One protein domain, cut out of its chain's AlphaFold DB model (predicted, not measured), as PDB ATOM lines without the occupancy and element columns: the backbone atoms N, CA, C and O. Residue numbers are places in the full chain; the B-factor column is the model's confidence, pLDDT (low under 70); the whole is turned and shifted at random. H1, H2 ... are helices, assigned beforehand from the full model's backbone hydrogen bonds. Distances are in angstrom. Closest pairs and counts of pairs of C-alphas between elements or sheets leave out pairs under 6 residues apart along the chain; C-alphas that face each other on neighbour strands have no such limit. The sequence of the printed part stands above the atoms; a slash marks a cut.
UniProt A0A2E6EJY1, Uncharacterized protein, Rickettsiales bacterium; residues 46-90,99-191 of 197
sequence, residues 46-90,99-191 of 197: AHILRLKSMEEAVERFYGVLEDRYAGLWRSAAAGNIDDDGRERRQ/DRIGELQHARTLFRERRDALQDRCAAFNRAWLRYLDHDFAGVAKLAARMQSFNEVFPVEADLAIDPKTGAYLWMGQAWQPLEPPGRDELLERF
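Overview. This is residues 46 to 90 and 99 to 191 of the 197 residues of an uncharacterized protein of Rickettsiales bacterium (UniProt A0A2E6EJY1). You are looking at a long rod: helix H1 runs along it, and H3 then H4 run back beside H1. Residues 106 to 116, of which 106 to 111 belong to H2, stick out at one end; at the other, residues 159 to 183 loop and fold back to H6. The 138 printed residues, with six named helices in order H1 to H6 and no named strand, are all helix in class and extended, radius of gyration of the C-alphas 22.1 A, spanning 74 by 25 by 21 A.

Along the chain. Find C-alpha 46 at (333.338, 295.993, 197.883); H1 runs 46.8 A to residue 77. Next come H2, residues 100 to 111, 17.1 A; H3, 117 to 135, 26.7 A; H4, 140 to 153, 19.7 A; H5, 155 to 158; and H6, 184 to 190, ending at C-alpha 190, (347.323, 312.671, 175.169).

Arrangement. H1, with residues 69 to 77 alone, touches H3, closest C-alphas Ala 76 and Phe 125, 5.3 A, opposite ways at 36 degrees, only just a steep tilt. With residues 50 to 61 alone it touches H4, closest C-alphas Met 54 and Met 147, 7.2 A, opposite ways at a shallow tilt of 8 degrees. H5 is close to but not clearly touching H1, as is H6 to H3; H2 touches no helix. In H1, H2, H3, H4 and H6 every O i to N i+4 pair is within hydrogen-bond range; H5 is too short for one.

Size, cuts and confidence. C-alphas Leu 110 and Trp 171, the farthest apart, are 73.8 A apart. Residues 91 to 98 are not printed; C-alphas 90 and 99 are 9.5 A apart across this cut. The link H5 to H6 is long. Look for pLDDT under 70 at 41 residues, among them 104 to 115 and 154 to 175.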
ATOM      1  N   ALA A  46     334.114 294.974 198.593       79.00
ATOM      2  CA  ALA A  46     333.338 295.993 197.883       79.00
ATOM      3  C   ALA A  46     334.195 297.134 197.301       79.00
ATOM      4  O   ALA A  46     333.863 297.671 196.244       79.00
ATOM      5  N   HIS A  47     335.305 297.514 197.942       76.69
ATOM      6  CA  HIS A  47     336.224 298.508 197.378       76.69
ATOM      7  C   HIS A  47     336.892 298.042 196.081       76.69
ATOM      8  O   HIS A  47     337.005 298.851 195.168       76.69
ATOM      9  N   ILE A  48     337.277 296.765 195.949       79.56
ATOM     10  CA  ILE A  48     337.911 296.243 194.722       79.56
ATOM     11  C   ILE A  48     336.927 296.316 193.565       79.56
ATOM     12  O   ILE A  48     337.270 296.760 192.472       79.56
ATOM     13  N   LEU A  49     335.677 295.924 193.819       84.12
ATOM     14  CA  LEU A  49     334.609 296.026 192.828       84.12
ATOM     15  C   LEU A  49     334.395 297.475 192.380       84.12
ATOM     16  O   LEU A  49     334.232 297.738 191.190       84.12
ATOM     17  N   ARG A  50     334.427 298.425 193.320       83.69
ATOM     18  CA  ARG A  50     334.298 299.853 193.015       83.69
ATOM     19  C   ARG A  50     335.512 300.408 192.271       83.69
ATOM     20  O   ARG A  50     335.310 301.171 191.333       83.69
ATOM     21  N   LEU A  51     336.730 300.015 192.650       84.88
ATOM     22  CA  LEU A  51     337.968 300.429 191.986       84.88
ATOM     23  C   LEU A  51     337.961 299.952 190.537       84.88
ATOM     24  O   LEU A  51     338.074 300.768 189.631       84.88
ATOM     25  N   LYS A  52     337.687 298.664 190.315       86.25
ATOM     26  CA  LYS A  52     337.530 298.107 188.971       86.25
ATOM     27  C   LYS A  52     336.452 298.848 188.174       86.25
ATOM     28  O   LYS A  52     336.650 299.190 187.015       86.25
ATOM     29  N   SER A  53     335.317 299.155 188.804       87.88
ATOM     30  CA  SER A  53     334.255 299.936 188.161       87.88
ATOM     31  C   SER A  53     334.686 301.366 187.807       87.88
ATOM     32  O   SER A  53     334.176 301.936 186.840       87.88
ATOM     33  N   MET A  54     335.594 301.961 188.587       90.44
ATOM     34  CA  MET A  54     336.194 303.258 188.288       90.44
ATOM     35  C   MET A  54     337.157 303.159 187.110       90.44
ATOM     36  O   MET A  54     337.041 303.946 186.176       90.44
ATOM     37  N   GLU A  55     338.055 302.174 187.122       89.81
ATOM     38  CA  GLU A  55     339.002 301.908 186.034       89.81
ATOM     39  C   GLU A  55     338.265 301.699 184.705       89.81
ATOM     40  O   GLU A  55     338.560 302.374 183.723       89.81
ATOM     41  N   GLU A  56     337.215 300.872 184.694       92.19
ATOM     42  CA  GLU A  56     336.354 300.663 183.521       92.19
ATOM     43  C   GLU A  56     335.653 301.955 183.062       92.19
ATOM     44  O   GLU A  56     335.414 302.160 181.868       92.19
ATOM     45  N   ALA A  57     335.283 302.842 183.994       91.75
ATOM     46  CA  ALA A  57     334.668 304.125 183.661       91.75
ATOM     47  C   ALA A  57     335.678 305.099 183.037       91.75
ATOM     48  O   ALA A  57     335.328 305.793 182.079       91.75
ATOM     49  N   VAL A  58     336.911 305.123 183.548       93.88
ATOM     50  CA  VAL A  58     338.031 305.900 182.999       93.88
ATOM     51  C   VAL A  58     338.399 305.388 181.607       93.88
ATOM     52  O   VAL A  58     338.513 306.177 180.671       93.88
ATOM     53  N   GLU A  59     338.517 304.073 181.436       94.62
ATOM     54  CA  GLU A  59     338.812 303.451 180.144       94.62
ATOM     55  C   GLU A  59     337.730 303.780 179.109       94.62
ATOM     56  O   GLU A  59     338.031 304.255 178.013       94.62
ATOM     57  N   ARG A  60     336.451 303.631 179.479       94.19
ATOM     58  CA  ARG A  60     335.330 303.990 178.602       94.19
ATOM     59  C   ARG A  60     335.338 305.469 178.234       94.19
ATOM     60  O   ARG A  60     335.027 305.812 177.098       94.19
ATOM     61  N   PHE A  61     335.661 306.343 179.186       94.94
ATOM     62  CA  PHE A  61     335.785 307.773 178.930       94.94
ATOM     63  C   PHE A  61     336.855 308.053 177.867       94.94
ATOM     64  O   PHE A  61     336.574 308.752 176.893       94.94
ATOM     65  N   TYR A  62     338.040 307.452 178.003       95.31
ATOM     66  CA  TYR A  62     339.108 307.615 177.020       95.31
ATOM     67  C   TYR A  62     338.762 307.022 175.652       95.31
ATOM     68  O   TYR A  62     339.052 307.663 174.646       95.31
ATOM     69  N   GLY A  63     338.080 305.873 175.599       95.88
ATOM     70  CA  GLY A  63     337.608 305.300 174.334       95.88
ATOM     71  C   GLY A  63     336.646 306.233 173.588       95.88
ATOM     72  O   GLY A  63     336.803 306.469 172.394       95.88
ATOM     73  N   VAL A  64     335.704 306.862 174.303       94.44
ATOM     74  CA  VAL A  64     334.788 307.852 173.706       94.44
ATOM     75  C   VAL A  64     335.540 309.084 173.189       94.44
ATOM     76  O   VAL A  64     335.201 309.610 172.126       94.44
ATOM     77  N   LEU A  65     336.557 309.561 173.918       94.62
ATOM     78  CA  LEU A  65     337.384 310.681 173.463       94.62
ATOM     79  C   LEU A  65     338.191 310.334 172.212       94.62
ATOM     80  O   LEU A  65     338.253 311.152 171.296       94.62
ATOM     81  N   GLU A  66     338.774 309.140 172.157       96.50
ATOM     82  CA  GLU A  66     339.539 308.665 171.006       96.50
ATOM     83  C   GLU A  66     338.662 308.576 169.751       96.50
ATOM     84  O   GLU A  66     339.001 309.148 168.708       96.50
ATOM     85  N   ASP A  67     337.477 307.970 169.876       96.00
ATOM     86  CA  ASP A  67     336.486 307.903 168.802       96.00
ATOM     87  C   ASP A  67     336.084 309.300 168.317       96.00
ATOM     88  O   ASP A  67     335.992 309.556 167.108       96.00
ATOM     89  N   ARG A  68     335.871 310.236 169.254       95.62
ATOM     90  CA  ARG A  68     335.496 311.613 168.926       95.62
ATOM     91  C   ARG A  68     336.628 312.365 168.234       95.62
ATOM     92  O   ARG A  68     336.372 313.029 167.230       95.62
ATOM     93  N   TYR A  69     337.855 312.243 168.729       96.19
ATOM     94  CA  TYR A  69     339.052 312.852 168.153       96.19
ATOM     95  C   TYR A  69     339.268 312.364 166.710       96.19
ATOM     96  O   TYR A  69     339.414 313.168 165.783       96.19
ATOM     97  N   ALA A  70     339.179 311.050 166.480       96.44
ATOM     98  CA  ALA A  70     339.266 310.458 165.146       96.44
ATOM     99  C   ALA A  70     338.086 310.861 164.239       96.44
ATOM    100  O   ALA A  70     338.257 311.061 163.031       96.44
ATOM    101  N   GLY A  71     336.879 310.982 164.798       95.25
ATOM    102  CA  GLY A  71     335.693 311.485 164.102       95.25
ATOM    103  C   GLY A  71     335.878 312.916 163.599       95.25
ATOM    104  O   GLY A  71     335.728 313.166 162.405       95.25
ATOM    105  N   LEU A  72     336.308 313.824 164.476       95.50
ATOM    106  CA  LEU A  72     336.565 315.226 164.143       95.50
ATOM    107  C   LEU A  72     337.655 315.379 163.082       95.50
ATOM    108  O   LEU A  72     337.522 316.212 162.188       95.50
ATOM    109  N   TRP A  73     338.710 314.561 163.122       96.69
ATOM    110  CA  TRP A  73     339.735 314.585 162.077       96.69
ATOM    111  C   TRP A  73     339.171 314.196 160.705       96.69
ATOM    112  O   TRP A  73     339.423 314.880 159.711       96.69
ATOM    113  N   ARG A  74     338.347 313.140 160.644       95.81
ATOM    114  CA  ARG A  74     337.650 312.744 159.408       95.81
ATOM    115  C   ARG A  74     336.703 313.844 158.919       95.81
ATOM    116  O   ARG A  74     336.724 314.168 157.732       95.81
ATOM    117  N   SER A  75     335.940 314.463 159.821       93.19
ATOM    118  CA  SER A  75     335.068 315.605 159.515       93.19
ATOM    119  C   SER A  75     335.858 316.794 158.956       93.19
ATOM    120  O   SER A  75     335.447 317.395 157.962       93.19
ATOM    121  N   ALA A  76     337.019 317.114 159.538       94.44
ATOM    122  CA  ALA A  76     337.892 318.191 159.076       94.44
ATOM    123  C   ALA A  76     338.463 317.903 157.682       94.44
ATOM    124  O   ALA A  76     338.425 318.767 156.805       94.44
ATOM    125  N   ALA A  77     338.939 316.675 157.454       92.88
ATOM    126  CA  ALA A  77     339.468 316.236 156.165       92.88
ATOM    127  C   ALA A  77     338.417 316.314 155.045       92.88
ATOM    128  O   ALA A  77     338.752 316.685 153.918       92.88
ATOM    129  N   ALA A  78     337.154 316.029 155.378       90.56
ATOM    130  CA  ALA A  78     336.006 316.150 154.483       90.56
ATOM    131  C   ALA A  78     335.503 317.596 154.293       90.56
ATOM    132  O   ALA A  78     334.630 317.830 153.463       90.56
ATOM    133  N   GLY A  79     336.022 318.575 155.045       90.94
ATOM    134  CA  GLY A  79     335.536 319.959 154.996       90.94
ATOM    135  C   GLY A  79     334.163 320.160 155.650       90.94
ATOM    136  O   GLY A  79     333.483 321.148 155.367       90.94
ATOM    137  N   ASN A  80     333.762 319.250 156.539       92.06
ATOM    138  CA  ASN A  80     332.475 319.263 157.242       92.06
ATOM    139  C   ASN A  80     332.520 320.048 158.559       92.06
ATOM    140  O   ASN A  80     331.640 319.891 159.398       92.06
ATOM    141  N   ILE A  81     333.538 320.878 158.774       92.00
ATOM    142  CA  ILE A  81     333.668 321.711 159.970       92.00
ATOM    143  C   ILE A  81     333.557 323.171 159.547       92.00
ATOM    144  O   ILE A  81     334.207 323.597 158.590       92.00
ATOM    145  N   ASP A  82     332.695 323.923 160.225       89.94
ATOM    146  CA  ASP A  82     332.553 325.354 159.988       89.94
ATOM    147  C   ASP A  82     333.676 326.179 160.644       89.94
ATOM    148  O   ASP A  82     334.611 325.663 161.262       89.94
ATOM    149  N   ASP A  83     333.620 327.493 160.457       88.75
ATOM    150  CA  ASP A  83     334.664 328.380 160.969       88.75
ATOM    151  C   ASP A  83     334.614 328.475 162.509       88.75
ATOM    152  O   ASP A  83     335.656 328.680 163.132       88.75
ATOM    153  N   ASP A  84     333.454 328.190 163.116       89.88
ATOM    154  CA  ASP A  84     333.215 328.141 164.564       89.88
ATOM    155  C   ASP A  84     333.611 326.800 165.211       89.88
ATOM    156  O   ASP A  84     333.450 326.635 166.426       89.88
ATOM    157  N   GLY A  85     334.093 325.827 164.427       90.06
ATOM    158  CA  GLY A  85     334.483 324.495 164.898       90.06
ATOM    159  C   GLY A  85     333.313 323.529 165.113       90.06
ATOM    160  O   GLY A  85     333.473 322.512 165.787       90.06
ATOM    161  N   ARG A  86     332.118 323.819 164.592       90.50
ATOM    162  CA  ARG A  86     330.972 322.906 164.653       90.50
ATOM    163  C   ARG A  86     330.989 321.976 163.451       90.50
ATOM    164  O   ARG A  86     331.294 322.373 162.326       90.50
ATOM    165  N   GLU A  87     330.614 320.724 163.689       88.00
ATOM    166  CA  GLU A  87     330.348 319.793 162.600       88.00
ATOM    167  C   GLU A  87     329.074 320.217 161.871       88.00
ATOM    168  O   GLU A  87     327.983 320.266 162.445       88.00
ATOM    169  N   ARG A  88     329.217 320.504 160.579       85.94
ATOM    170  CA  ARG A  88     328.106 320.683 159.657       85.94
ATOM    171  C   ARG A  88     327.423 319.333 159.516       85.94
ATOM    172  O   ARG A  88     327.896 318.456 158.795       85.94
ATOM    173  N   ARG A  89     326.306 319.147 160.216       77.25
ATOM    174  CA  ARG A  89     325.392 318.055 159.881       77.25
ATOM    175  C   ARG A  89     324.898 318.335 158.468       77.25
ATOM    176  O   ARG A  89     324.418 319.436 158.210       77.25
ATOM    177  N   GLN A  90     325.049 317.374 157.561       62.09
ATOM    178  CA  GLN A  90     324.367 317.430 156.275       62.09
ATOM    179  C   GLN A  90     322.862 317.429 156.564       62.09
ATOM    180  O   GLN A  90     322.248 316.377 156.711       62.09
ATOM    181  N   ASP A  99     320.600 322.694 147.888       73.06
ATOM    182  CA  ASP A  99     321.819 322.441 148.645       73.06
ATOM    183  C   ASP A  99     322.579 323.756 148.867       73.06
ATOM    184  O   ASP A  99     323.553 324.077 148.180       73.06
ATOM    185  N   ARG A 100     322.133 324.541 149.858       68.50
ATOM    186  CA  ARG A 100     322.823 325.780 150.266       68.50
ATOM    187  C   ARG A 100     324.294 325.541 150.633       68.50
ATOM    188  O   ARG A 100     325.109 326.461 150.537       68.50
ATOM    189  N   ILE A 101     324.645 324.327 151.073       66.31
ATOM    190  CA  ILE A 101     326.024 323.960 151.408       66.31
ATOM    191  C   ILE A 101     326.842 323.822 150.122       66.31
ATOM    192  O   ILE A 101     327.940 324.379 150.057       66.31
ATOM    193  N   GLY A 102     326.296 323.158 149.104       68.38
ATOM    194  CA  GLY A 102     326.898 323.026 147.777       68.38
ATOM    195  C   GLY A 102     327.178 324.372 147.104       68.38
ATOM    196  O   GLY A 102     328.281 324.588 146.601       68.38
ATOM    197  N   GLU A 103     326.243 325.325 147.171       71.81
ATOM    198  CA  GLU A 103     326.420 326.672 146.595       71.81
ATOM    199  C   GLU A 103     327.541 327.467 147.290       71.81
ATOM    200  O   GLU A 103     328.424 328.030 146.633       71.81
ATOM    201  N   LEU A 104     327.571 327.462 148.629       69.12
ATOM    202  CA  LEU A 104     328.635 328.105 149.410       69.12
ATOM    203  C   LEU A 104     329.993 327.422 149.220       69.12
ATOM    204  O   LEU A 104     331.025 328.097 149.201       69.12
ATOM    205  N   GLN A 105     330.017 326.093 149.092       67.62
ATOM    206  CA  GLN A 105     331.234 325.345 148.785       67.62
ATOM    207  C   GLN A 105     331.748 325.679 147.387       67.62
ATOM    208  O   GLN A 105     332.949 325.900 147.242       67.62
ATOM    209  N   HIS A 106     330.876 325.791 146.383       65.19
ATOM    210  CA  HIS A 106     331.270 326.180 145.031       65.19
ATOM    211  C   HIS A 106     331.882 327.587 145.012       65.19
ATOM    212  O   HIS A 106     332.995 327.765 144.518       65.19
ATOM    213  N   ALA A 107     331.238 328.557 145.674       65.38
ATOM    214  CA  ALA A 107     331.777 329.908 145.829       65.38
ATOM    215  C   ALA A 107     333.126 329.916 146.573       65.38
ATOM    216  O   ALA A 107     334.089 330.522 146.108       65.38
ATOM    217  N   ARG A 108     333.248 329.190 147.695       67.31
ATOM    218  CA  ARG A 108     334.525 329.062 148.423       67.31
ATOM    219  C   ARG A 108     335.619 328.423 147.575       67.31
ATOM    220  O   ARG A 108     336.766 328.832 147.697       67.31
ATOM    221  N   THR A 109     335.280 327.437 146.749       66.88
ATOM    222  CA  THR A 109     336.234 326.740 145.875       66.88
ATOM    223  C   THR A 109     336.766 327.676 144.794       66.88
ATOM    224  O   THR A 109     337.966 327.673 144.539       66.88
ATOM    225  N   LEU A 110     335.909 328.539 144.238       64.75
ATOM    226  CA  LEU A 110     336.293 329.532 143.230       64.75
ATOM    227  C   LEU A 110     337.246 330.615 143.770       64.75
ATOM    228  O   LEU A 110     338.088 331.097 143.024       64.75
ATOM    229  N   PHE A 111     337.164 330.973 145.058       63.66
ATOM    230  CA  PHE A 111     338.027 331.996 145.677       63.66
ATOM    231  C   PHE A 111     339.248 331.438 146.434       63.66
ATOM    232  O   PHE A 111     340.055 332.213 146.948       63.66
ATOM    233  N   ARG A 112     339.418 330.111 146.529       59.41
ATOM    234  CA  ARG A 112     340.507 329.458 147.289       59.41
ATOM    235  C   ARG A 112     341.798 329.269 146.488       59.41
ATOM    236  O   ARG A 112     342.553 328.333 146.752       59.41
ATOM    237  N   GLU A 113     342.083 330.144 145.529       57.16
ATOM    238  CA  GLU A 113     343.369 330.127 144.835       57.16
ATOM    239  C   GLU A 113     344.513 330.286 145.861       57.16
ATOM    240  O   GLU A 113     344.731 331.356 146.422       57.16
ATOM    241  N   ARG A 114     345.232 329.173 146.099       61.34
ATOM    242  CA  ARG A 114     346.483 329.006 146.877       61.34
ATOM    243  C   ARG A 114     346.440 328.809 148.402       61.34
ATOM    244  O   ARG A 114     347.482 328.978 149.032       61.34
ATOM    245  N   ARG A 115     345.337 328.395 149.032       68.88
ATOM    246  CA  ARG A 115     345.439 327.914 150.434       68.88
ATOM    247  C   ARG A 115     345.877 326.453 150.494       68.88
ATOM    248  O   ARG A 115     345.324 325.617 149.783       68.88
ATOM    249  N   ASP A 116     346.855 326.155 151.349       86.31
ATOM    250  CA  ASP A 116     347.291 324.786 151.615       86.31
ATOM    251  C   ASP A 116     346.150 324.000 152.278       86.31
ATOM    252  O   ASP A 116     345.699 324.304 153.388       86.31
ATOM    253  N   ALA A 117     345.656 322.986 151.566       88.31
ATOM    254  CA  ALA A 117     344.552 322.156 152.017       88.31
ATOM    255  C   ALA A 117     344.871 321.429 153.332       88.31
ATOM    256  O   ALA A 117     343.953 321.173 154.113       88.31
ATOM    257  N   LEU A 118     346.141 321.097 153.597       91.75
ATOM    258  CA  LEU A 118     346.542 320.460 154.850       91.75
ATOM    259  C   LEU A 118     346.435 321.442 156.018       91.75
ATOM    260  O   LEU A 118     345.819 321.119 157.035       91.75
ATOM    261  N   GLN A 119     346.956 322.658 155.842       92.94
ATOM    262  CA  GLN A 119     346.890 323.713 156.852       92.94
ATOM    263  C   GLN A 119     345.441 324.047 157.230       92.94
ATOM    264  O   GLN A 119     345.113 324.137 158.414       92.94
ATOM    265  N   ASP A 120     344.552 324.153 156.240       91.06
ATOM    266  CA  ASP A 120     343.131 324.422 156.474       91.06
ATOM    267  C   ASP A 120     342.439 323.283 157.245       91.06
ATOM    268  O   ASP A 120     341.621 323.550 158.132       91.06
ATOM    269  N   ARG A 121     342.780 322.020 156.953       94.06
ATOM    270  CA  ARG A 121     342.254 320.847 157.674       94.06
ATOM    271  C   ARG A 121     342.727 320.819 159.123       94.06
ATOM    272  O   ARG A 121     341.898 320.649 160.013       94.06
ATOM    273  N   CYS A 122     344.024 321.026 159.367       96.19
ATOM    274  CA  CYS A 122     344.578 321.096 160.722       96.19
ATOM    275  C   CYS A 122     343.936 322.234 161.522       96.19
ATOM    276  O   CYS A 122     343.502 322.026 162.652       96.19
ATOM    277  N   ALA A 123     343.773 323.412 160.915       94.94
ATOM    278  CA  ALA A 123     343.136 324.547 161.572       94.94
ATOM    279  C   ALA A 123     341.656 324.279 161.905       94.94
ATOM    280  O   ALA A 123     341.208 324.605 163.005       94.94
ATOM    281  N   ALA A 124     340.892 323.680 160.984       94.62
ATOM    282  CA  ALA A 124     339.494 323.317 161.220       94.62
ATOM    283  C   ALA A 124     339.353 322.262 162.324       94.62
ATOM    284  O   ALA A 124     338.530 322.414 163.227       94.62
ATOM    285  N   PHE A 125     340.202 321.235 162.287       96.75
ATOM    286  CA  PHE A 125     340.275 320.212 163.320       96.75
ATOM    287  C   PHE A 125     340.574 320.811 164.701       96.75
ATOM    288  O   PHE A 125     339.808 320.589 165.635       96.75
ATOM    289  N   ASN A 126     341.634 321.619 164.819       97.00
ATOM    290  CA  ASN A 126     342.058 322.209 166.092       97.00
ATOM    291  C   ASN A 126     340.953 323.082 166.704       97.00
ATOM    292  O   ASN A 126     340.688 322.977 167.899       97.00
ATOM    293  N   ARG A 127     340.250 323.891 165.894       96.44
ATOM    294  CA  ARG A 127     339.101 324.681 166.373       96.44
ATOM    295  C   ARG A 127     337.983 323.797 166.915       96.44
ATOM    296  O   ARG A 127     337.465 324.068 167.994       96.44
ATOM    297  N   ALA A 128     337.618 322.743 166.188       95.19
ATOM    298  CA  ALA A 128     336.548 321.849 166.613       95.19
ATOM    299  C   ALA A 128     336.915 321.033 167.854       95.19
ATOM    300  O   ALA A 128     336.068 320.828 168.721       95.19
ATOM    301  N   TRP A 129     338.174 320.605 167.963       96.00
ATOM    302  CA  TRP A 129     338.662 319.883 169.131       96.00
ATOM    303  C   TRP A 129     338.683 320.765 170.377       96.00
ATOM    304  O   TRP A 129     338.109 320.390 171.394       96.00
ATOM    305  N   LEU A 130     339.244 321.974 170.283       95.06
ATOM    306  CA  LEU A 130     339.229 322.934 171.389       95.06
ATOM    307  C   LEU A 130     337.803 323.295 171.796       95.06
ATOM    308  O   LEU A 130     337.485 323.269 172.979       95.06
ATOM    309  N   ARG A 131     336.917 323.526 170.819       94.12
ATOM    310  CA  ARG A 131     335.497 323.753 171.090       94.12
ATOM    311  C   ARG A 131     334.870 322.573 171.823       94.12
ATOM    312  O   ARG A 131     334.113 322.798 172.756       94.12
ATOM    313  N   TYR A 132     335.127 321.341 171.388       93.25
ATOM    314  CA  TYR A 132     334.588 320.150 172.042       93.25
ATOM    315  C   TYR A 132     335.056 320.063 173.498       93.25
ATOM    316  O   TYR A 132     334.234 319.835 174.379       93.25
ATOM    317  N   LEU A 133     336.335 320.343 173.764       92.69
ATOM    318  CA  LEU A 133     336.861 320.413 175.126       92.69
ATOM    319  C   LEU A 133     336.217 321.549 175.945       92.69
ATOM    320  O   LEU A 133     335.889 321.336 177.105       92.69
ATOM    321  N   ASP A 134     335.985 322.725 175.356       90.81
ATOM    322  CA  ASP A 134     335.456 323.897 176.070       90.81
ATOM    323  C   ASP A 134     333.937 323.821 176.332       90.81
ATOM    324  O   ASP A 134     333.466 324.176 177.411       90.81
ATOM    325  N   HIS A 135     333.152 323.387 175.342       83.94
ATOM    326  CA  HIS A 135     331.687 323.317 175.431       83.94
ATOM    327  C   HIS A 135     331.193 322.029 176.084       83.94
ATOM    328  O   HIS A 135     330.111 322.015 176.666       83.94
ATOM    329  N   ASP A 136     331.959 320.956 175.908       63.56
ATOM    330  CA  ASP A 136     331.525 319.584 176.117       63.56
ATOM    331  C   ASP A 136     332.627 318.801 176.842       63.56
ATOM    332  O   ASP A 136     332.903 317.632 176.567       63.56
ATOM    333  N   PHE A 137     333.135 319.384 177.932       66.00
ATOM    334  CA  PHE A 137     333.694 318.648 179.078       66.00
ATOM    335  C   PHE A 137     332.668 317.635 179.691       66.00
ATOM    336  O   PHE A 137     332.797 317.198 180.836       66.00
ATOM    337  N   ALA A 138     331.640 317.227 178.930       63.09
ATOM    338  CA  ALA A 138     330.466 316.423 179.248       63.09
ATOM    339  C   ALA A 138     330.787 315.006 179.726       63.09
ATOM    340  O   ALA A 138     329.974 314.375 180.403       63.09
ATOM    341  N   GLY A 139     331.987 314.515 179.429       81.25
ATOM    342  CA  GLY A 139     332.502 313.290 180.030       81.25
ATOM    343  C   GLY A 139     333.219 313.532 181.355       81.25
ATOM    344  O   GLY A 139     333.024 312.761 182.291       81.25
ATOM    345  N   VAL A 140     334.010 314.604 181.462       90.19
ATOM    346  CA  VAL A 140     334.888 314.824 182.623       90.19
ATOM    347  C   VAL A 140     334.106 315.283 183.827       90.19
ATOM    348  O   VAL A 140     334.365 314.766 184.896       90.19
ATOM    349  N   ALA A 141     333.109 316.161 183.691       90.50
ATOM    350  CA  ALA A 141     332.279 316.530 184.841       90.50
ATOM    351  C   ALA A 141     331.582 315.292 185.442       90.50
ATOM    352  O   ALA A 141     331.530 315.113 186.657       90.50
ATOM    353  N   LYS A 142     331.110 314.384 184.579       90.56
ATOM    354  CA  LYS A 142     330.496 313.116 184.990       90.56
ATOM    355  C   LYS A 142     331.515 312.139 185.586       90.56
ATOM    356  O   LYS A 142     331.203 311.469 186.569       90.56
ATOM    357  N   LEU A 143     332.712 312.047 185.004       92.56
ATOM    358  CA  LEU A 143     333.811 311.229 185.518       92.56
ATOM    359  C   LEU A 143     334.296 311.753 186.875       92.56
ATOM    360  O   LEU A 143     334.385 310.977 187.816       92.56
ATOM    361  N   ALA A 144     334.509 313.062 186.993       92.00
ATOM    362  CA  ALA A 144     334.889 313.765 188.210       92.00
ATOM    363  C   ALA A 144     333.858 313.547 189.318       92.00
ATOM    364  O   ALA A 144     334.234 313.169 190.419       92.00
ATOM    365  N   ALA A 145     332.559 313.672 189.022       91.31
ATOM    366  CA  ALA A 145     331.505 313.368 189.991       91.31
ATOM    367  C   ALA A 145     331.548 311.900 190.460       91.31
ATOM    368  O   ALA A 145     331.358 311.613 191.640       91.31
ATOM    369  N   ARG A 146     331.837 310.956 189.552       91.31
ATOM    370  CA  ARG A 146     331.990 309.536 189.903       91.31
ATOM    371  C   ARG A 146     333.229 309.309 190.772       91.31
ATOM    372  O   ARG A 146     333.122 308.619 191.781       91.31
ATOM    373  N   MET A 147     334.370 309.892 190.401       92.19
ATOM    374  CA  MET A 147     335.627 309.837 191.154       92.19
ATOM    375  C   MET A 147     335.479 310.457 192.540       92.19
ATOM    376  O   MET A 147     335.903 309.854 193.517       92.19
ATOM    377  N   GLN A 148     334.805 311.600 192.649       90.31
ATOM    378  CA  GLN A 148     334.498 312.232 193.924       90.31
ATOM    379  C   GLN A 148     333.636 311.315 194.797       90.31
ATOM    380  O   GLN A 148     334.009 311.037 195.931       90.31
ATOM    381  N   SER A 149     332.540 310.771 194.256       87.69
ATOM    382  CA  SER A 149     331.693 309.825 194.991       87.69
ATOM    383  C   SER A 149     332.474 308.589 195.454       87.69
ATOM    384  O   SER A 149     332.251 308.084 196.549       87.69
ATOM    385  N   PHE A 150     333.427 308.113 194.654       85.19
ATOM    386  CA  PHE A 150     334.320 307.033 195.057       85.19
ATOM    387  C   PHE A 150     335.260 307.458 196.193       85.19
ATOM    388  O   PHE A 150     335.318 306.770 197.210       85.19
ATOM    389  N   ASN A 151     335.917 308.613 196.056       84.00
ATOM    390  CA  ASN A 151     336.837 309.181 197.041       84.00
ATOM    391  C   ASN A 151     336.154 309.529 198.374       84.00
ATOM    392  O   ASN A 151     336.824 309.510 199.398       84.00
ATOM    393  N   GLU A 152     334.854 309.831 198.386       84.44
ATOM    394  CA  GLU A 152     334.077 310.102 199.606       84.44
ATOM    395  C   GLU A 152     333.779 308.832 200.411       84.44
ATOM    396  O   GLU A 152     333.772 308.865 201.640       84.44
ATOM    397  N   VAL A 153     333.543 307.701 199.739       76.44
ATOM    398  CA  VAL A 153     333.199 306.437 200.417       76.44
ATOM    399  C   VAL A 153     334.449 305.619 200.765       76.44
ATOM    400  O   VAL A 153     334.416 304.784 201.667       76.44
ATOM    401  N   PHE A 154     335.570 305.867 200.088       68.00
ATOM    402  CA  PHE A 154     336.830 305.157 200.308       68.00
ATOM    403  C   PHE A 154     337.542 305.377 201.657       68.00
ATOM    404  O   PHE A 154     338.128 304.407 202.123       68.00
ATOM    405  N   PRO A 155     337.525 306.545 202.336       62.72
ATOM    406  CA  PRO A 155     338.439 306.825 203.451       62.72
ATOM    407  C   PRO A 155     338.298 305.854 204.630       62.72
ATOM    408  O   PRO A 155     339.266 305.586 205.327       62.72
ATOM    409  N   VAL A 156     337.107 305.279 204.819       60.81
ATOM    410  CA  VAL A 156     336.830 304.295 205.880       60.81
ATOM    411  C   VAL A 156     337.418 302.911 205.556       60.81
ATOM    412  O   VAL A 156     337.723 302.140 206.459       60.81
ATOM    413  N   GLU A 157     337.599 302.596 204.272       57.53
ATOM    414  CA  GLU A 157     338.160 301.327 203.781       57.53
ATOM    415  C   GLU A 157     339.630 301.464 203.326       57.53
ATOM    416  O   GLU A 157     340.322 300.460 203.196       57.53
ATOM    417  N   ALA A 158     340.104 302.696 203.110       53.66
ATOM    418  CA  ALA A 158     341.403 303.055 202.536       53.66
ATOM    419  C   ALA A 158     342.598 302.914 203.491       53.66
ATOM    420  O   ALA A 158     343.715 302.689 203.031       53.66
ATOM    421  N   ASP A 159     342.374 303.043 204.802       59.25
ATOM    422  CA  ASP A 159     343.417 302.836 205.820       59.25
ATOM    423  C   ASP A 159     343.765 301.350 206.015       59.25
ATOM    424  O   ASP A 159     344.691 300.996 206.747       59.25
ATOM    425  N   LEU A 160     343.043 300.453 205.340       61.59
ATOM    426  CA  LEU A 160     343.410 299.052 205.250       61.59
ATOM    427  C   LEU A 160     344.379 298.910 204.079       61.59
ATOM    428  O   LEU A 160     344.005 299.032 202.914       61.59
ATOM    429  N   ALA A 161     345.642 298.631 204.384       63.59
ATOM    430  CA  ALA A 161     346.603 298.240 203.369       63.59
ATOM    431  C   ALA A 161     346.086 296.955 202.696       63.59
ATOM    432  O   ALA A 161     345.951 295.921 203.346       63.59
ATOM    433  N   ILE A 162     345.725 297.027 201.413       61.66
ATOM    434  CA  ILE A 162     345.171 295.911 200.635       61.66
ATOM    435  C   ILE A 162     345.858 295.884 199.271       61.66
ATOM    436  O   ILE A 162     346.102 296.921 198.659       61.66
ATOM    437  N   ASP A 163     346.197 294.691 198.795       65.12
ATOM    438  CA  ASP A 163     346.752 294.483 197.462       65.12
ATOM    439  C   ASP A 163     345.648 294.669 196.400       65.12
ATOM    440  O   ASP A 163     344.678 293.907 196.405       65.12
ATOM    441  N   PRO A 164     345.780 295.620 195.455       60.06
ATOM    442  CA  PRO A 164     344.754 295.885 194.446       60.06
ATOM    443  C   PRO A 164     344.560 294.732 193.451       60.06
ATOM    444  O   PRO A 164     343.492 294.619 192.853       60.06
ATOM    445  N   LYS A 165     345.561 293.859 193.260       61.56
ATOM    446  CA  LYS A 165     345.459 292.718 192.334       61.56
ATOM    447  C   LYS A 165     344.777 291.514 192.963       61.56
ATOM    448  O   LYS A 165     344.050 290.797 192.279       61.56
ATOM    449  N   THR A 166     345.057 291.251 194.236       65.94
ATOM    450  CA  THR A 166     344.622 290.017 194.911       65.94
ATOM    451  C   THR A 166     343.512 290.242 195.931       65.94
ATOM    452  O   THR A 166     342.806 289.296 196.282       65.94
ATOM    453  N   GLY A 167     343.338 291.473 196.414       62.66
ATOM    454  CA  GLY A 167     342.417 291.806 197.494       62.66
ATOM    455  C   GLY A 167     342.843 291.320 198.872       62.66
ATOM    456  O   GLY A 167     342.027 291.312 199.796       62.66
ATOM    457  N   ALA A 168     344.090 290.869 199.019       63.75
ATOM    458  CA  ALA A 168     344.637 290.449 200.298       63.75
ATOM    459  C   ALA A 168     344.998 291.665 201.155       63.75
ATOM    460  O   ALA A 168     345.578 292.625 200.651       63.75
ATOM    461  N   TYR A 169     344.716 291.603 202.458       63.12
ATOM    462  CA  TYR A 169     345.253 292.573 203.409       63.12
ATOM    463  C   TYR A 169     346.779 292.497 203.405       63.12
ATOM    464  O   TYR A 169     347.372 291.437 203.613       63.12
ATOM    465  N   LEU A 170     347.410 293.633 203.168       67.19
ATOM    466  CA  LEU A 170     348.832 293.837 203.310       67.19
ATOM    467  C   LEU A 170     349.110 294.351 204.721       67.19
ATOM    468  O   LEU A 170     348.380 295.171 205.265       67.19
ATOM    469  N   TRP A 171     350.204 293.886 205.318       56.75
ATOM    470  CA  TRP A 171     350.711 294.487 206.555       56.75
ATOM    471  C   TRP A 171     351.168 295.934 206.297       56.75
ATOM    472  O   TRP A 171     351.036 296.798 207.158       56.75
ATOM    473  N   MET A 172     351.709 296.202 205.105       62.00
ATOM    474  CA  MET A 172     352.196 297.514 204.676       62.00
ATOM    475  C   MET A 172     351.681 297.810 203.268       62.00
ATOM    476  O   MET A 172     351.845 296.985 202.370       62.00
ATOM    477  N   GLY A 173     351.087 298.982 203.072       62.16
ATOM    478  CA  GLY A 173     350.585 299.450 201.784       62.16
ATOM    479  C   GLY A 173     350.799 300.950 201.652       62.16
ATOM    480  O   GLY A 173     350.947 301.652 202.653       62.16
ATOM    481  N   GLN A 174     350.865 301.435 200.416       62.94
ATOM    482  CA  GLN A 174     350.890 302.870 200.166       62.94
ATOM    483  C   GLN A 174     349.535 303.458 200.569       62.94
ATOM    484  O   GLN A 174     348.498 302.865 200.272       62.94
ATOM    485  N   ALA A 175     349.555 304.607 201.248       67.50
ATOM    486  CA  ALA A 175     348.332 305.333 201.564       67.50
ATOM    487  C   ALA A 175     347.548 305.596 200.273       67.50
ATOM    488  O   ALA A 175     348.134 305.973 199.252       67.50
ATOM    489  N   TRP A 176     346.236 305.382 200.332       70.50
ATOM    490  CA  TRP A 176     345.340 305.688 199.226       70.50
ATOM    491  C   TRP A 176     345.537 307.135 198.766       70.50
ATOM    492  O   TRP A 176     345.486 308.067 199.570       70.50
ATOM    493  N   GLN A 177     345.750 307.316 197.464       79.56
ATOM    494  CA  GLN A 177     345.786 308.629 196.836       79.56
ATOM    495  C   GLN A 177     344.461 308.832 196.099       79.56
ATOM    496  O   GLN A 177     344.139 308.018 195.230       79.56
ATOM    497  N   PRO A 178     343.675 309.866 196.449       81.00
ATOM    498  CA  PRO A 178     342.439 310.175 195.748       81.00
ATOM    499  C   PRO A 178     342.675 310.274 194.245       81.00
ATOM    500  O   PRO A 178     343.631 310.905 193.799       81.00
ATOM    501  N   LEU A 179     341.791 309.657 193.467       86.44
ATOM    502  CA  LEU A 179     341.855 309.781 192.018       86.44
ATOM    503  C   LEU A 179     341.432 311.191 191.621       86.44
ATOM    504  O   LEU A 179     340.367 311.658 192.041       86.44
ATOM    505  N   GLU A 180     342.248 311.833 190.793       92.12
ATOM    506  CA  GLU A 180     341.955 313.139 190.216       92.12
ATOM    507  C   GLU A 180     341.444 312.968 188.777       92.12
ATOM    508  O   GLU A 180     341.953 312.124 188.031       92.12
ATOM    509  N   PRO A 181     340.404 313.718 188.370       92.75
ATOM    510  CA  PRO A 181     339.961 313.719 186.986       92.75
ATOM    511  C   PRO A 181     341.031 314.359 186.091       92.75
ATOM    512  O   PRO A 181     341.691 315.306 186.524       92.75
ATOM    513  N   PRO A 182     341.169 313.907 184.832       94.69
ATOM    514  CA  PRO A 182     342.200 314.428 183.954       94.69
ATOM    515  C   PRO A 182     341.977 315.911 183.663       94.69
ATOM    516  O   PRO A 182     340.865 316.346 183.332       94.69
ATOM    517  N   GLY A 183     343.053 316.684 183.784       94.19
ATOM    518  CA  GLY A 183     343.056 318.108 183.472       94.19
ATOM    519  C   GLY A 183     342.960 318.367 181.967       94.19
ATOM    520  O   GLY A 183     343.218 317.491 181.142       94.19
ATOM    521  N   ARG A 184     342.636 319.608 181.585       94.12
ATOM    522  CA  ARG A 184     342.642 320.015 180.168       94.12
ATOM    523  C   ARG A 184     344.005 319.761 179.519       94.12
ATOM    524  O   ARG A 184     344.056 319.264 178.399       94.12
ATOM    525  N   ASP A 185     345.079 320.100 180.222       94.50
ATOM    526  CA  ASP A 185     346.441 319.989 179.701       94.50
ATOM    527  C   ASP A 185     346.849 318.524 179.505       94.50
ATOM    528  O   ASP A 185     347.408 318.190 178.468       94.50
ATOM    529  N   GLU A 186     346.461 317.630 180.420       95.19
ATOM    530  CA  GLU A 186     346.664 316.180 180.279       95.19
ATOM    531  C   GLU A 186     345.911 315.619 179.062       95.19
ATOM    532  O   GLU A 186     346.437 314.809 178.295       95.19
ATOM    533  N   LEU A 187     344.680 316.090 178.825       95.06
ATOM    534  CA  LEU A 187     343.927 315.716 177.628       95.06
ATOM    535  C   LEU A 187     344.603 316.216 176.348       95.06
ATOM    536  O   LEU A 187     344.584 315.501 175.349       95.06
ATOM    537  N   LEU A 188     345.199 317.410 176.361       95.62
ATOM    538  CA  LEU A 188     345.945 317.945 175.220       95.62
ATOM    539  C   LEU A 188     347.292 317.240 175.018       95.62
ATOM    540  O   LEU A 188     347.712 317.085 173.878       95.62
ATOM    541  N   GLU A 189     347.945 316.773 176.080       96.25
ATOM    542  CA  GLU A 189     349.153 315.951 175.979       96.25
ATOM    543  C   GLU A 189     348.843 314.605 175.314       96.25
ATOM    544  O   GLU A 189     349.537 314.179 174.388       96.25
ATOM    545  N   ARG A 190     347.748 313.959 175.730       96.19
ATOM    546  CA  ARG A 190     347.323 312.671 175.169       96.19
ATOM    547  C   ARG A 190     346.721 312.792 173.769       96.19
ATOM    548  O   ARG A 190     346.914 311.907 172.936       96.19
ATOM    549  N   PHE A 191     345.981 313.865 173.510       96.50
ATOM    550  CA  PHE A 191     345.295 314.138 172.249       96.50
ATOM    551  C   PHE A 191     345.756 315.492 171.689       96.50
ATOM    552  O   PHE A 191     345.001 316.476 171.736       96.50
TER     553      PHE A 191